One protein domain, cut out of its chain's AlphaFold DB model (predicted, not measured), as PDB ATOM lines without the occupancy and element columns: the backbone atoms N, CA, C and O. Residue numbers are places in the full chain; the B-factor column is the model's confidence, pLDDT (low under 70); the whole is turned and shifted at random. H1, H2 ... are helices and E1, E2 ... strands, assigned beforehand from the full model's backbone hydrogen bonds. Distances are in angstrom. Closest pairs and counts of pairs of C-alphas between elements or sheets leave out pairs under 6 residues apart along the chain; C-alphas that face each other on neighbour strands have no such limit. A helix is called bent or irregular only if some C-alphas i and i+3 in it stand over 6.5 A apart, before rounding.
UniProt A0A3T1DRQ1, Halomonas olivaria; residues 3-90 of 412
ATOM      1  N   VAL A   3      52.722  -0.849   2.430       91.25
ATOM      2  CA  VAL A   3      53.118  -2.147   3.016       91.25
ATOM      3  C   VAL A   3      54.501  -2.632   2.577       91.25
ATOM      4  O   VAL A   3      55.182  -3.307   3.340       91.25
ATOM      5  N   LEU A   4      54.937  -2.292   1.364       91.50
ATOM      6  CA  LEU A   4      56.272  -2.648   0.877       91.50
ATOM      7  C   LEU A   4      57.359  -1.762   1.508       91.50
ATOM      8  O   LEU A   4      58.503  -2.188   1.601       91.50
ATOM      9  N   ASN A   5      57.002  -0.561   1.973       86.12
ATOM     10  CA  ASN A   5      57.923   0.420   2.548       86.12
ATOM     11  C   ASN A   5      57.912   0.428   4.094       86.12
ATOM     12  O   ASN A   5      58.411   1.359   4.717       86.12
ATOM     13  N   CYS A   6      57.367  -0.605   4.749       82.56
ATOM     14  CA  CYS A   6      57.176  -0.651   6.209       82.56
ATOM     15  C   CYS A   6      58.472  -0.608   7.052       82.56
ATOM     16  O   CYS A   6      58.415  -0.530   8.281       82.56
ATOM     17  N   GLY A   7      59.641  -0.756   6.418       72.25
ATOM     18  CA  GLY A   7      60.957  -0.659   7.057       72.25
ATOM     19  C   GLY A   7      61.530   0.760   7.102       72.25
ATOM     20  O   GLY A   7      62.501   0.987   7.822       72.25
ATOM     21  N   ASN A   8      60.945   1.699   6.359       73.94
ATOM     22  CA  ASN A   8      61.424   3.070   6.254       73.94
ATOM     23  C   ASN A   8      60.945   3.899   7.463       73.94
ATOM     24  O   ASN A   8      59.752   3.880   7.768       73.94
ATOM     25  N   PRO A   9      61.835   4.616   8.175       68.25
ATOM     26  CA  PRO A   9      61.476   5.431   9.334       68.25
ATOM     27  C   PRO A   9      60.853   6.794   8.969       68.25
ATOM     28  O   PRO A   9      60.939   7.715   9.771       68.25
ATOM     29  N   SER A  10      60.262   6.954   7.782       71.81
ATOM     30  CA  SER A  10      59.590   8.192   7.363       71.81
ATOM     31  C   SER A  10      58.087   8.124   7.637       71.81
ATOM     32  O   SER A  10      57.439   7.153   7.256       71.81
ATOM     33  N   ASP A  11      57.535   9.172   8.247       71.50
ATOM     34  CA  ASP A  11      56.095   9.410   8.435       71.50
ATOM     35  C   ASP A  11      55.493  10.320   7.345       71.50
ATOM     36  O   ASP A  11      54.279  10.508   7.289       71.50
ATOM     37  N   ASP A  12      56.328  10.853   6.447       78.19
ATOM     38  CA  ASP A  12      55.914  11.700   5.328       78.19
ATOM     39  C   ASP A  12      55.399  10.859   4.146       78.19
ATOM     40  O   ASP A  12      56.167  10.241   3.399       78.19
ATOM     41  N   SER A  13      54.075  10.837   3.981       76.88
ATOM     42  CA  SER A  13      53.396  10.082   2.925       76.88
ATOM     43  C   SER A  13      53.701  10.604   1.515       76.88
ATOM     44  O   SER A  13      53.808   9.799   0.587       76.88
ATOM     45  N   LEU A  14      53.907  11.915   1.348       80.06
ATOM     46  CA  LEU A  14      54.215  12.535   0.058       80.06
ATOM     47  C   LEU A  14      55.636  12.195  -0.388       80.06
ATOM     48  O   LEU A  14      55.845  11.788  -1.531       80.06
ATOM     49  N   ALA A  15      56.602  12.275   0.531       82.06
ATOM     50  CA  ALA A  15      57.990  11.919   0.243       82.06
ATOM     51  C   ALA A  15      58.131  10.452  -0.200       82.06
ATOM     52  O   ALA A  15      58.909  10.145  -1.105       82.06
ATOM     53  N   ILE A  16      57.351   9.540   0.398       81.38
ATOM     54  CA  ILE A  16      57.334   8.120   0.017       81.38
ATOM     55  C   ILE A  16      56.790   7.930  -1.403       81.38
ATOM     56  O   ILE A  16      57.346   7.141  -2.166       81.38
ATOM     57  N   LEU A  17      55.703   8.618  -1.761       81.25
ATOM     58  CA  LEU A  17      55.112   8.509  -3.096       81.25
ATOM     59  C   LEU A  17      56.051   9.061  -4.174       81.25
ATOM     60  O   LEU A  17      56.223   8.416  -5.206       81.25
ATOM     61  N   GLU A  18      56.714  10.188  -3.910       86.12
ATOM     62  CA  GLU A  18      57.675  10.784  -4.846       86.12
ATOM     63  C   GLU A  18      58.913   9.895  -5.041       86.12
ATOM     64  O   GLU A  18      59.360   9.675  -6.168       86.12
ATOM     65  N   ALA A  19      59.438   9.311  -3.955       86.44
ATOM     66  CA  ALA A  19      60.591   8.412  -4.009       86.44
ATOM     67  C   ALA A  19      60.336   7.148  -4.852       86.44
ATOM     68  O   ALA A  19      61.275   6.577  -5.405       86.44
ATOM     69  N   TYR A  20      59.075   6.723  -4.970       89.25
ATOM     70  CA  TYR A  20      58.669   5.516  -5.689       89.25
ATOM     71  C   TYR A  20      57.636   5.788  -6.790       89.25
ATOM     72  O   TYR A  20      56.732   4.984  -7.014       89.25
ATOM     73  N   LYS A  21      57.785   6.898  -7.517       91.62
ATOM     74  CA  LYS A  21      56.895   7.276  -8.630       91.62
ATOM     75  C   LYS A  21      56.799   6.241  -9.761       91.62
ATOM     76  O   LYS A  21      55.768   6.153 -10.416       91.62
ATOM     77  N   ASP A  22      57.855   5.451  -9.965       93.81
ATOM     78  CA  ASP A  22      57.929   4.425 -11.015       93.81
ATOM     79  C   ASP A  22      57.453   3.040 -10.531       93.81
ATOM     80  O   ASP A  22      57.608   2.045 -11.248       93.81
ATOM     81  N   PHE A  23      56.938   2.937  -9.299       95.00
ATOM     82  CA  PHE A  23      56.343   1.704  -8.790       95.00
ATOM     83  C   PHE A  23      55.003   1.423  -9.459       95.00
ATOM     84  O   PHE A  23      54.144   2.299  -9.537       95.00
ATOM     85  N   ASP A  24      54.784   0.160  -9.814       94.06
ATOM     86  CA  ASP A  24      53.508  -0.291 -10.354       94.06
ATOM     87  C   ASP A  24      53.091  -1.656  -9.791       94.06
ATOM     88  O   ASP A  24      53.925  -2.485  -9.394       94.06
ATOM     89  N   ILE A  25      51.780  -1.886  -9.746       93.62
ATOM     90  CA  ILE A  25      51.158  -3.131  -9.301       93.62
ATOM     91  C   ILE A  25      50.075  -3.570 -10.286       93.62
ATOM     92  O   ILE A  25      49.051  -2.917 -10.458       93.62
ATOM     93  N   GLU A  26      50.256  -4.762 -10.847       93.31
ATOM     94  CA  GLU A  26      49.308  -5.376 -11.772       93.31
ATOM     95  C   GLU A  26      48.682  -6.630 -11.150       93.31
ATOM     96  O   GLU A  26      49.368  -7.498 -10.588       93.31
ATOM     97  N   VAL A  27      47.360  -6.753 -11.292       90.62
ATOM     98  CA  VAL A  27      46.597  -7.935 -10.881       90.62
ATOM     99  C   VAL A  27      46.426  -8.847 -12.092       90.62
ATOM    100  O   VAL A  27      45.686  -8.540 -13.020       90.62
ATOM    101  N   LEU A  28      47.109  -9.989 -12.076       91.62
ATOM    102  CA  LEU A  28      47.081 -10.974 -13.151       91.62
ATOM    103  C   LEU A  28      46.174 -12.143 -12.767       91.62
ATOM    104  O   LEU A  28      46.423 -12.842 -11.779       91.62
ATOM    105  N   GLN A  29      45.150 -12.399 -13.575       88.50
ATOM    106  CA  GLN A  29      44.337 -13.603 -13.445       88.50
ATOM    107  C   GLN A  29      45.103 -14.818 -13.991       88.50
ATOM    108  O   GLN A  29      45.771 -14.746 -15.023       88.50
ATOM    109  N   GLN A  30      45.048 -15.931 -13.266       90.19
ATOM    110  CA  GLN A  30      45.659 -17.213 -13.614       90.19
ATOM    111  C   GLN A  30      44.665 -18.340 -13.298       90.19
ATOM    112  O   GLN A  30      43.773 -18.169 -12.466       90.19
ATOM    113  N   ASP A  31      44.864 -19.528 -13.873       87.19
ATOM    114  CA  ASP A  31      43.955 -20.675 -13.685       87.19
ATOM    115  C   ASP A  31      43.752 -21.072 -12.212       87.19
ATOM    116  O   ASP A  31      42.703 -21.581 -11.829       87.19
ATOM    117  N   ARG A  32      44.764 -20.837 -11.363       85.56
ATOM    118  CA  ARG A  32      44.748 -21.171  -9.925       85.56
ATOM    119  C   ARG A  32      44.442 -19.981  -9.011       85.56
ATOM    120  O   ARG A  32      44.615 -20.098  -7.799       85.56
ATOM    121  N   GLY A  33      44.029 -18.841  -9.566       86.50
ATOM    122  CA  GLY A  33      43.660 -17.650  -8.802       86.50
ATOM    123  C   GLY A  33      44.384 -16.387  -9.261       86.50
ATOM    124  O   GLY A  33      44.689 -16.212 -10.436       86.50
ATOM    125  N   ILE A  34      44.638 -15.481  -8.321       86.75
ATOM    126  CA  ILE A  34      45.207 -14.159  -8.600       86.75
ATOM    127  C   ILE A  34      46.715 -14.172  -8.335       86.75
ATOM    128  O   ILE A  34      47.173 -14.662  -7.301       86.75
ATOM    129  N   ARG A  35      47.493 -13.594  -9.252       90.81
ATOM    130  CA  ARG A  35      48.917 -13.290  -9.078       90.81
ATOM    131  C   ARG A  35      49.113 -11.777  -9.113       90.81
ATOM    132  O   ARG A  35      48.526 -11.100  -9.944       90.81
ATOM    133  N   LEU A  36      49.975 -11.262  -8.242       92.44
ATOM    134  CA  LEU A  36      50.392  -9.860  -8.270       92.44
ATOM    135  C   LEU A  36      51.752  -9.754  -8.944       92.44
ATOM    136  O   LEU A  36      52.692 -10.442  -8.538       92.44
ATOM    137  N   LYS A  37      51.847  -8.907  -9.965       94.25
ATOM    138  CA  LYS A  37      53.117  -8.485 -10.551       94.25
ATOM    139  C   LYS A  37      53.442  -7.105  -9.993       94.25
ATOM    140  O   LYS A  37      52.608  -6.210 -10.038       94.25
ATOM    141  N   LEU A  38      54.634  -6.977  -9.424       95.12
ATOM    142  CA  LEU A  38      55.138  -5.729  -8.864       95.12
ATOM    143  C   LEU A  38      56.322  -5.267  -9.704       95.12
ATOM    144  O   LEU A  38      57.242  -6.053  -9.935       95.12
ATOM    145  N   THR A  39      56.307  -4.005 -10.108       95.69
ATOM    146  CA  THR A  39      57.393  -3.359 -10.850       95.69
ATOM    147  C   THR A  39      58.005  -2.283  -9.956       95.69
ATOM    148  O   THR A  39      57.270  -1.548  -9.304       95.69
ATOM    149  N   ASN A  40      59.340  -2.219  -9.881       94.12
ATOM    150  CA  ASN A  40      60.085  -1.245  -9.063       94.12
ATOM    151  C   ASN A  40      59.637  -1.182  -7.586       94.12
ATOM    152  O   ASN A  40      59.494  -0.110  -6.999       94.12
ATOM    153  N   ALA A  41      59.381  -2.344  -6.977       93.62
ATOM    154  CA  ALA A  41      59.048  -2.429  -5.558       93.62
ATOM    155  C   ALA A  41      60.260  -2.083  -4.662       93.62
ATOM    156  O   ALA A  41      61.382  -2.447  -5.023       93.62
ATOM    157  N   PRO A  42      60.040  -1.468  -3.479       92.25
ATOM    158  CA  PRO A  42      61.085  -1.231  -2.480       92.25
ATOM    159  C   PRO A  42      61.902  -2.490  -2.178       92.25
ATOM    160  O   PRO A  42      61.338  -3.558  -1.907       92.25
ATOM    161  N   ALA A  43      63.230  -2.375  -2.224       91.94
ATOM    162  CA  ALA A  43      64.132  -3.513  -2.050       91.94
ATOM    163  C   ALA A  43      64.064  -4.091  -0.626       91.94
ATOM    164  O   ALA A  43      64.220  -5.297  -0.442       91.94
ATOM    165  N   GLU A  44      63.751  -3.259   0.370       90.94
ATOM    166  CA  GLU A  44      63.634  -3.625   1.785       90.94
ATOM    167  C   GLU A  44      62.504  -4.632   2.056       90.94
ATOM    168  O   GLU A  44      62.506  -5.309   3.086       90.94
ATOM    169  N   ALA A  45      61.549  -4.775   1.129       94.06
ATOM    170  CA  ALA A  45      60.498  -5.787   1.213       94.06
ATOM    171  C   ALA A  45      61.000  -7.218   0.927       94.06
ATOM    172  O   ALA A  45      60.244  -8.184   1.108       94.06
ATOM    173  N   PHE A  46      62.247  -7.373   0.464       95.00
ATOM    174  CA  PHE A  46      62.829  -8.629  -0.000       95.00
ATOM    175  C   PHE A  46      64.068  -9.024   0.814       95.00
ATOM    176  O   PHE A  46      64.881  -8.196   1.206       95.00
ATOM    177  N   VAL A  47      64.234 -10.330   1.018       96.12
ATOM    178  CA  VAL A  47      65.437 -10.957   1.576       96.12
ATOM    179  C   VAL A  47      65.909 -11.996   0.564       96.12
ATOM    180  O   VAL A  47      65.143 -12.887   0.194       96.12
ATOM    181  N   ASP A  48      67.133 -11.842   0.055       96.06
ATOM    182  CA  ASP A  48      67.722 -12.700  -0.986       96.06
ATOM    183  C   ASP A  48      66.808 -12.874  -2.216       96.06
ATOM    184  O   ASP A  48      66.570 -13.976  -2.718       96.06
ATOM    185  N   GLY A  49      66.213 -11.764  -2.669       94.81
ATOM    186  CA  GLY A  49      65.294 -11.731  -3.812       94.81
ATOM    187  C   GLY A  49      63.913 -12.342  -3.544       94.81
ATOM    188  O   GLY A  49      63.095 -12.440  -4.458       94.81
ATOM    189  N   ARG A  50      63.612 -12.746  -2.303       96.44
ATOM    190  CA  ARG A  50      62.303 -13.283  -1.905       96.44
ATOM    191  C   ARG A  50      61.590 -12.318  -0.975       96.44
ATOM    192  O   ARG A  50      62.119 -11.933   0.060       96.44
ATOM    193  N   MET A  51      60.356 -11.963  -1.320       95.81
ATOM    194  CA  MET A  51      59.540 -11.088  -0.480       95.81
ATOM    195  C   MET A  51      59.308 -11.709   0.900       95.81
ATOM    196  O   MET A  51      58.987 -12.899   1.008       95.81
ATOM    197  N   ILE A  52      59.407 -10.887   1.947       96.75
ATOM    198  CA  ILE A  52      59.063 -11.282   3.315       96.75
ATOM    199  C   ILE A  52      57.621 -11.808   3.337       96.75
ATOM    200  O   ILE A  52      56.692 -11.172   2.836       96.75
ATOM    201  N   ARG A  53      57.410 -12.986   3.937       96.69
ATOM    202  CA  ARG A  53      56.105 -13.668   3.908       96.69
ATOM    203  C   ARG A  53      54.967 -12.815   4.482       96.69
ATOM    204  O   ARG A  53      53.915 -12.763   3.855       96.69
ATOM    205  N   GLY A  54      55.195 -12.132   5.607       96.38
ATOM    206  CA  GLY A  54      54.196 -11.250   6.228       96.38
ATOM    207  C   GLY A  54      53.768 -10.099   5.311       96.38
ATOM    208  O   GLY A  54      52.579  -9.866   5.139       96.38
ATOM    209  N   ILE A  55      54.717  -9.473   4.602       96.19
ATOM    210  CA  ILE A  55      54.428  -8.424   3.604       96.19
ATOM    211  C   ILE A  55      53.526  -8.974   2.489       96.19
ATOM    212  O   ILE A  55      52.543  -8.345   2.097       96.19
ATOM    213  N   ARG A  56      53.804 -10.186   1.999       95.31
ATOM    214  CA  ARG A  56      52.971 -10.840   0.975       95.31
ATOM    215  C   ARG A  56      51.543 -11.133   1.465       95.31
ATOM    216  O   ARG A  56      50.585 -11.008   0.699       95.31
ATOM    217  N   GLU A  57      51.394 -11.541   2.721       96.19
ATOM    218  CA  GLU A  57      50.088 -11.770   3.358       96.19
ATOM    219  C   GLU A  57      49.321 -10.453   3.559       96.19
ATOM    220  O   GLU A  57      48.108 -10.404   3.334       96.19
ATOM    221  N   HIS A  58      50.022  -9.361   3.871       96.81
ATOM    222  CA  HIS A  58      49.440  -8.019   3.944       96.81
ATOM    223  C   HIS A  58      48.946  -7.523   2.591       96.81
ATOM    224  O   HIS A  58      47.815  -7.054   2.513       96.81
ATOM    225  N   LEU A  59      49.725  -7.685   1.513       95.12
ATOM    226  CA  LEU A  59      49.265  -7.359   0.154       95.12
ATOM    227  C   LEU A  59      47.968  -8.105  -0.192       95.12
ATOM    228  O   LEU A  59      47.035  -7.521  -0.740       95.12
ATOM    229  N   SER A  60      47.888  -9.387   0.174       94.00
ATOM    230  CA  SER A  60      46.682 -10.194  -0.050       94.00
ATOM    231  C   SER A  60      45.495  -9.694   0.787       94.00
ATOM    232  O   SER A  60      44.375  -9.625   0.282       94.00
ATOM    233  N   SER A  61      45.735  -9.304   2.044       96.31
ATOM    234  CA  SER A  61      44.715  -8.719   2.928       96.31
ATOM    235  C   SER A  61      44.189  -7.385   2.398       96.31
ATOM    236  O   SER A  61      42.981  -7.182   2.361       96.31
ATOM    237  N   ILE A  62      45.073  -6.515   1.902       94.38
ATOM    238  CA  ILE A  62      44.690  -5.223   1.316       94.38
ATOM    239  C   ILE A  62      43.785  -5.425   0.104       94.38
ATOM    240  O   ILE A  62      42.737  -4.795   0.016       94.38
ATOM    241  N   ILE A  63      44.152  -6.319  -0.819       93.06
ATOM    242  CA  ILE A  63      43.331  -6.571  -2.012       93.06
ATOM    243  C   ILE A  63      41.973  -7.145  -1.621       93.06
ATOM    244  O   ILE A  63      40.955  -6.695  -2.141       93.06
ATOM    245  N   ARG A  64      41.942  -8.104  -0.685       95.44
ATOM    246  CA  ARG A  64      40.691  -8.649  -0.140       95.44
ATOM    247  C   ARG A  64      39.784  -7.528   0.363       95.44
ATOM    248  O   ARG A  64      38.607  -7.516   0.014       95.44
ATOM    249  N   ASP A  65      40.323  -6.625   1.174       96.50
ATOM    250  CA  ASP A  65      39.533  -5.596   1.847       96.50
ATOM    251  C   ASP A  65      39.095  -4.490   0.888       96.50
ATOM    252  O   ASP A  65      37.914  -4.164   0.872       96.50
ATOM    253  N   ILE A  66      39.980  -3.990   0.017       92.31
ATOM    254  CA  ILE A  66      39.630  -2.980  -0.994       92.31
ATOM    255  C   ILE A  66      38.527  -3.505  -1.918       92.31
ATOM    256  O   ILE A  66      37.518  -2.832  -2.119       92.31
ATOM    257  N   VAL A  67      38.682  -4.724  -2.446       92.44
ATOM    258  CA  VAL A  67      37.696  -5.319  -3.361       92.44
ATOM    259  C   VAL A  67      36.366  -5.570  -2.650       92.44
ATOM    260  O   VAL A  67      35.309  -5.360  -3.244       92.44
ATOM    261  N   TYR A  68      36.392  -6.016  -1.390       94.38
ATOM    262  CA  TYR A  68      35.169  -6.251  -0.622       94.38
ATOM    263  C   TYR A  68      34.455  -4.945  -0.267       94.38
ATOM    264  O   TYR A  68      33.254  -4.836  -0.487       94.38
ATOM    265  N   VAL A  69      35.179  -3.949   0.247       92.94
ATOM    266  CA  VAL A  69      34.618  -2.646   0.622       92.94
ATOM    267  C   VAL A  69      34.009  -1.956  -0.594       92.94
ATOM    268  O   VAL A  69      32.854  -1.539  -0.538       92.94
ATOM    269  N   TYR A  70      34.744  -1.899  -1.705       90.50
ATOM    270  CA  TYR A  70      34.262  -1.266  -2.927       90.50
ATOM    271  C   TYR A  70      32.966  -1.928  -3.423       90.50
ATOM    272  O   TYR A  70      31.933  -1.272  -3.539       90.50
ATOM    273  N   ASN A  71      32.974  -3.248  -3.626       89.56
ATOM    274  CA  ASN A  71      31.829  -3.940  -4.222       89.56
ATOM    275  C   ASN A  71      30.639  -4.100  -3.262       89.56
ATOM    276  O   ASN A  71      29.504  -3.831  -3.640       89.56
ATOM    277  N   GLU A  72      30.875  -4.552  -2.028       89.81
ATOM    278  CA  GLU A  72      29.810  -5.031  -1.129       89.81
ATOM    279  C   GLU A  72      29.329  -3.978  -0.126       89.81
ATOM    280  O   GLU A  72      28.238  -4.127   0.426       89.81
ATOM    281  N   ILE A  73      30.141  -2.950   0.142       88.50
ATOM    282  CA  ILE A  73      29.841  -1.921   1.147       88.50
ATOM    283  C   ILE A  73      29.468  -0.592   0.486       88.50
ATOM    284  O   ILE A  73      28.509   0.036   0.921       88.50
ATOM    285  N   GLN A  74      30.206  -0.164  -0.542       85.44
ATOM    286  CA  GLN A  74      30.000   1.141  -1.185       85.44
ATOM    287  C   GLN A  74      29.057   1.078  -2.393       85.44
ATOM    288  O   GLN A  74      28.211   1.953  -2.546       85.44
ATOM    289  N   HIS A  75      29.187   0.060  -3.250       80.38
ATOM    290  CA  HIS A  75      28.404  -0.030  -4.490       80.38
ATOM    291  C   HIS A  75      27.103  -0.830  -4.372       80.38
ATOM    292  O   HIS A  75      26.194  -0.646  -5.182       80.38
ATOM    293  N   HIS A  76      26.983  -1.691  -3.366       78.75
ATOM    294  CA  HIS A  76      25.747  -2.409  -3.081       78.75
ATOM    295  C   HIS A  76      24.923  -1.683  -2.008       78.75
ATOM    296  O   HIS A  76      25.423  -1.411  -0.921       78.75
ATOM    297  N   ASN A  77      23.617  -1.501  -2.243       76.44
ATOM    298  CA  ASN A  77      22.653  -0.958  -1.264       76.44
ATOM    299  C   ASN A  77      22.332  -1.937  -0.112       76.44
ATOM    300  O   ASN A  77      21.205  -2.002   0.377       76.44
ATOM    301  N   ARG A  78      23.298  -2.766   0.295       87.00
ATOM    302  CA  ARG A  78      23.121  -3.756   1.360       87.00
ATOM    303  C   ARG A  78      23.141  -3.115   2.747       87.00
ATOM    304  O   ARG A  78      22.485  -3.628   3.649       87.00
ATOM    305  N   PHE A  79      23.895  -2.030   2.914       90.62
ATOM    306  CA  PHE A  79      24.047  -1.323   4.182       90.62
ATOM    307  C   PHE A  79      23.777   0.165   3.980       90.62
ATOM    308  O   PHE A  79      24.373   0.790   3.109       90.62
ATOM    309  N   ASP A  80      22.914   0.744   4.813       92.31
ATOM    310  CA  ASP A  80      22.699   2.188   4.824       92.31
ATOM    311  C   ASP A  80      23.718   2.871   5.748       92.31
ATOM    312  O   ASP A  80      23.510   2.986   6.960       92.31
ATOM    313  N   LEU A  81      24.832   3.330   5.172       92.69
ATOM    314  CA  LEU A  81      25.913   4.014   5.894       92.69
ATOM    315  C   LEU A  81      25.519   5.401   6.439       92.69
ATOM    316  O   LEU A  81      26.290   6.007   7.190       92.69
ATOM    317  N   SER A  82      24.334   5.917   6.092       91.69
ATOM    318  CA  SER A  82      23.791   7.123   6.725       91.69
ATOM    319  C   SER A  82      23.268   6.842   8.142       91.69
ATOM    320  O   SER A  82      23.237   7.748   8.980       91.69
ATOM    321  N   THR A  83      22.952   5.576   8.440       95.19
ATOM    322  CA  THR A  83      22.446   5.114   9.740       95.19
ATOM    323  C   THR A  83      23.546   4.504  10.612       95.19
ATOM    324  O   THR A  83      24.557   3.979  10.127       95.19
ATOM    325  N   GLY A  84      23.340   4.529  11.932       95.75
ATOM    326  CA  GLY A  84      24.270   3.890  12.869       95.75
ATOM    327  C   GLY A  84      24.245   2.359  12.811       95.75
ATOM    328  O   GLY A  84      25.290   1.709  12.915       95.75
ATOM    329  N   GLU A  85      23.072   1.771  12.564       96.06
ATOM    330  CA  GLU A  85      22.922   0.325  12.374       96.06
ATOM    331  C   GLU A  85      23.637  -0.147  11.105       96.06
ATOM    332  O   GLU A  85      24.413  -1.105  11.157       96.06
ATOM    333  N   GLY A  86      23.427   0.531   9.973       96.12
ATOM    334  CA  GLY A  86      24.086   0.181   8.717       96.12
ATOM    335  C   GLY A  86      25.606   0.321   8.802       96.12
ATOM    336  O   GLY A  86      26.321  -0.562   8.332       96.12
ATOM    337  N   THR A  87      26.107   1.352   9.494       97.00
ATOM    338  CA  THR A  87      27.550   1.513   9.751       97.00
ATOM    339  C   THR A  87      28.112   0.361  10.589       97.00
ATOM    340  O   THR A  87      29.088  -0.273  10.182       97.00
ATOM    341  N   THR A  88      27.457   0.022  11.705       98.31
ATOM    342  CA  THR A  88      27.871  -1.089  12.584       98.31
ATOM    343  C   THR A  88      27.886  -2.421  11.830       98.31
ATOM    344  O   THR A  88      28.820  -3.216  11.963       98.31
ATOM    345  N   ASN A  89      26.862  -2.674  11.010       97.56
ATOM    346  CA  ASN A  89      26.776  -3.882  10.197       97.56
ATOM    347  C   ASN A  89      27.878  -3.930   9.134       97.56
ATOM    348  O   ASN A  89      28.497  -4.980   8.956       97.56
ATOM    349  N   ALA A  90      28.181  -2.815   8.468       97.38
ATOM    350  CA  ALA A  90      29.282  -2.752   7.512       97.38
ATOM    351  C   ALA A  90      30.627  -3.096   8.179       97.38
ATOM    352  O   ALA A  90      31.355  -3.953   7.674       97.38
TER     353      ALA A  90
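What this domain is: This is residues 3 to 90 of the 412 residues of a protein of Halomonas olivaria (UniProt A0A3T1DRQ1). One long helix, H2, makes most of the longest axis of a loose, open model, with the loop of residues 40 to 52 at its first end and the short helix H3 near its last end. A two-stranded hairpin, E1 and E2, lies beside the first half of H2 with E2 as the nearer strand, and the short helix H1 sits off the end of the hairpin where E1 begins; residues 9 to 15, of which 13 to 15 belong to H1, stick out. The printed part has 88 residues, with three named helices and two named strands in the order H1, E1, E2, H2, H3; the sheet, E1 - E2, is antiparallel, and the class is mixed, helices and strands. The whole is loose, with a radius of gyration of the C-alphas of 16.8 A and spans of 48 by 39 by 22 A.

Where its parts are: Start at C-alpha 3, at (53.118, -2.147, 3.016), and go on to C-alpha 13 at (53.396, 10.082, 2.925), where H1 begins; it holds residues 13 to 19 and is 10.1 A long. E1 follows at residues 24 to 30, 18.9 A from first to last C-alpha, and E2 at residues 33 to 39, 19.9 A. Find C-alpha 53 at (56.105, -13.668, 3.908); from there H2 runs through residues 53 to 74 for 30.4 A. H2 is neither bent nor irregular, but only just: C-alphas 71 and 74 are 6.2 A apart. H3, residues 84 to 90, is 9.9 A long and ends at C-alpha 90, at (29.282, -2.752, 7.512).

How they stand to each other: Look first at the hairpin of E1 and E2, antiparallel neighbours with 155 degrees between their directions. C-alphas 27 and 36 face each other at 5.0 A; N 28 and O 35 are within hydrogen-bond range at 2.8 A, as are N 37 and O 26 at 2.9 A. E2 and H2 are near each other, with 6 pairs of C-alphas within 10 A, while E1 and H2 are apart. At its far end H2 is close to H3 but not clearly touching it: the closest C-alphas, those of Ile 73 and Ala 90, are 6.4 A apart. These two helices run opposite ways at a steep tilt of 48 degrees. H1 is apart from E2, H2 and H3. Every O i to N i+4 pair is within hydrogen-bond range in H1 and H3; in H2, 17 of 18 are.

The domain as a whole: The two C-alphas farthest apart, those of Asp 48 and Thr 83, are 49.8 A from each other. The printed part has no cut. The link from E2 to H2, residues 40 to 52, is long; in it residues 46 to 47 pair with residues 50 to 51, antiparallel. The links from H1 to E1 and from E1 to E2 are tight, and the link from H2 to H3 is short. The mean pLDDT of the printed part is 90.2, and Pro 9 is the one printed residue under 70.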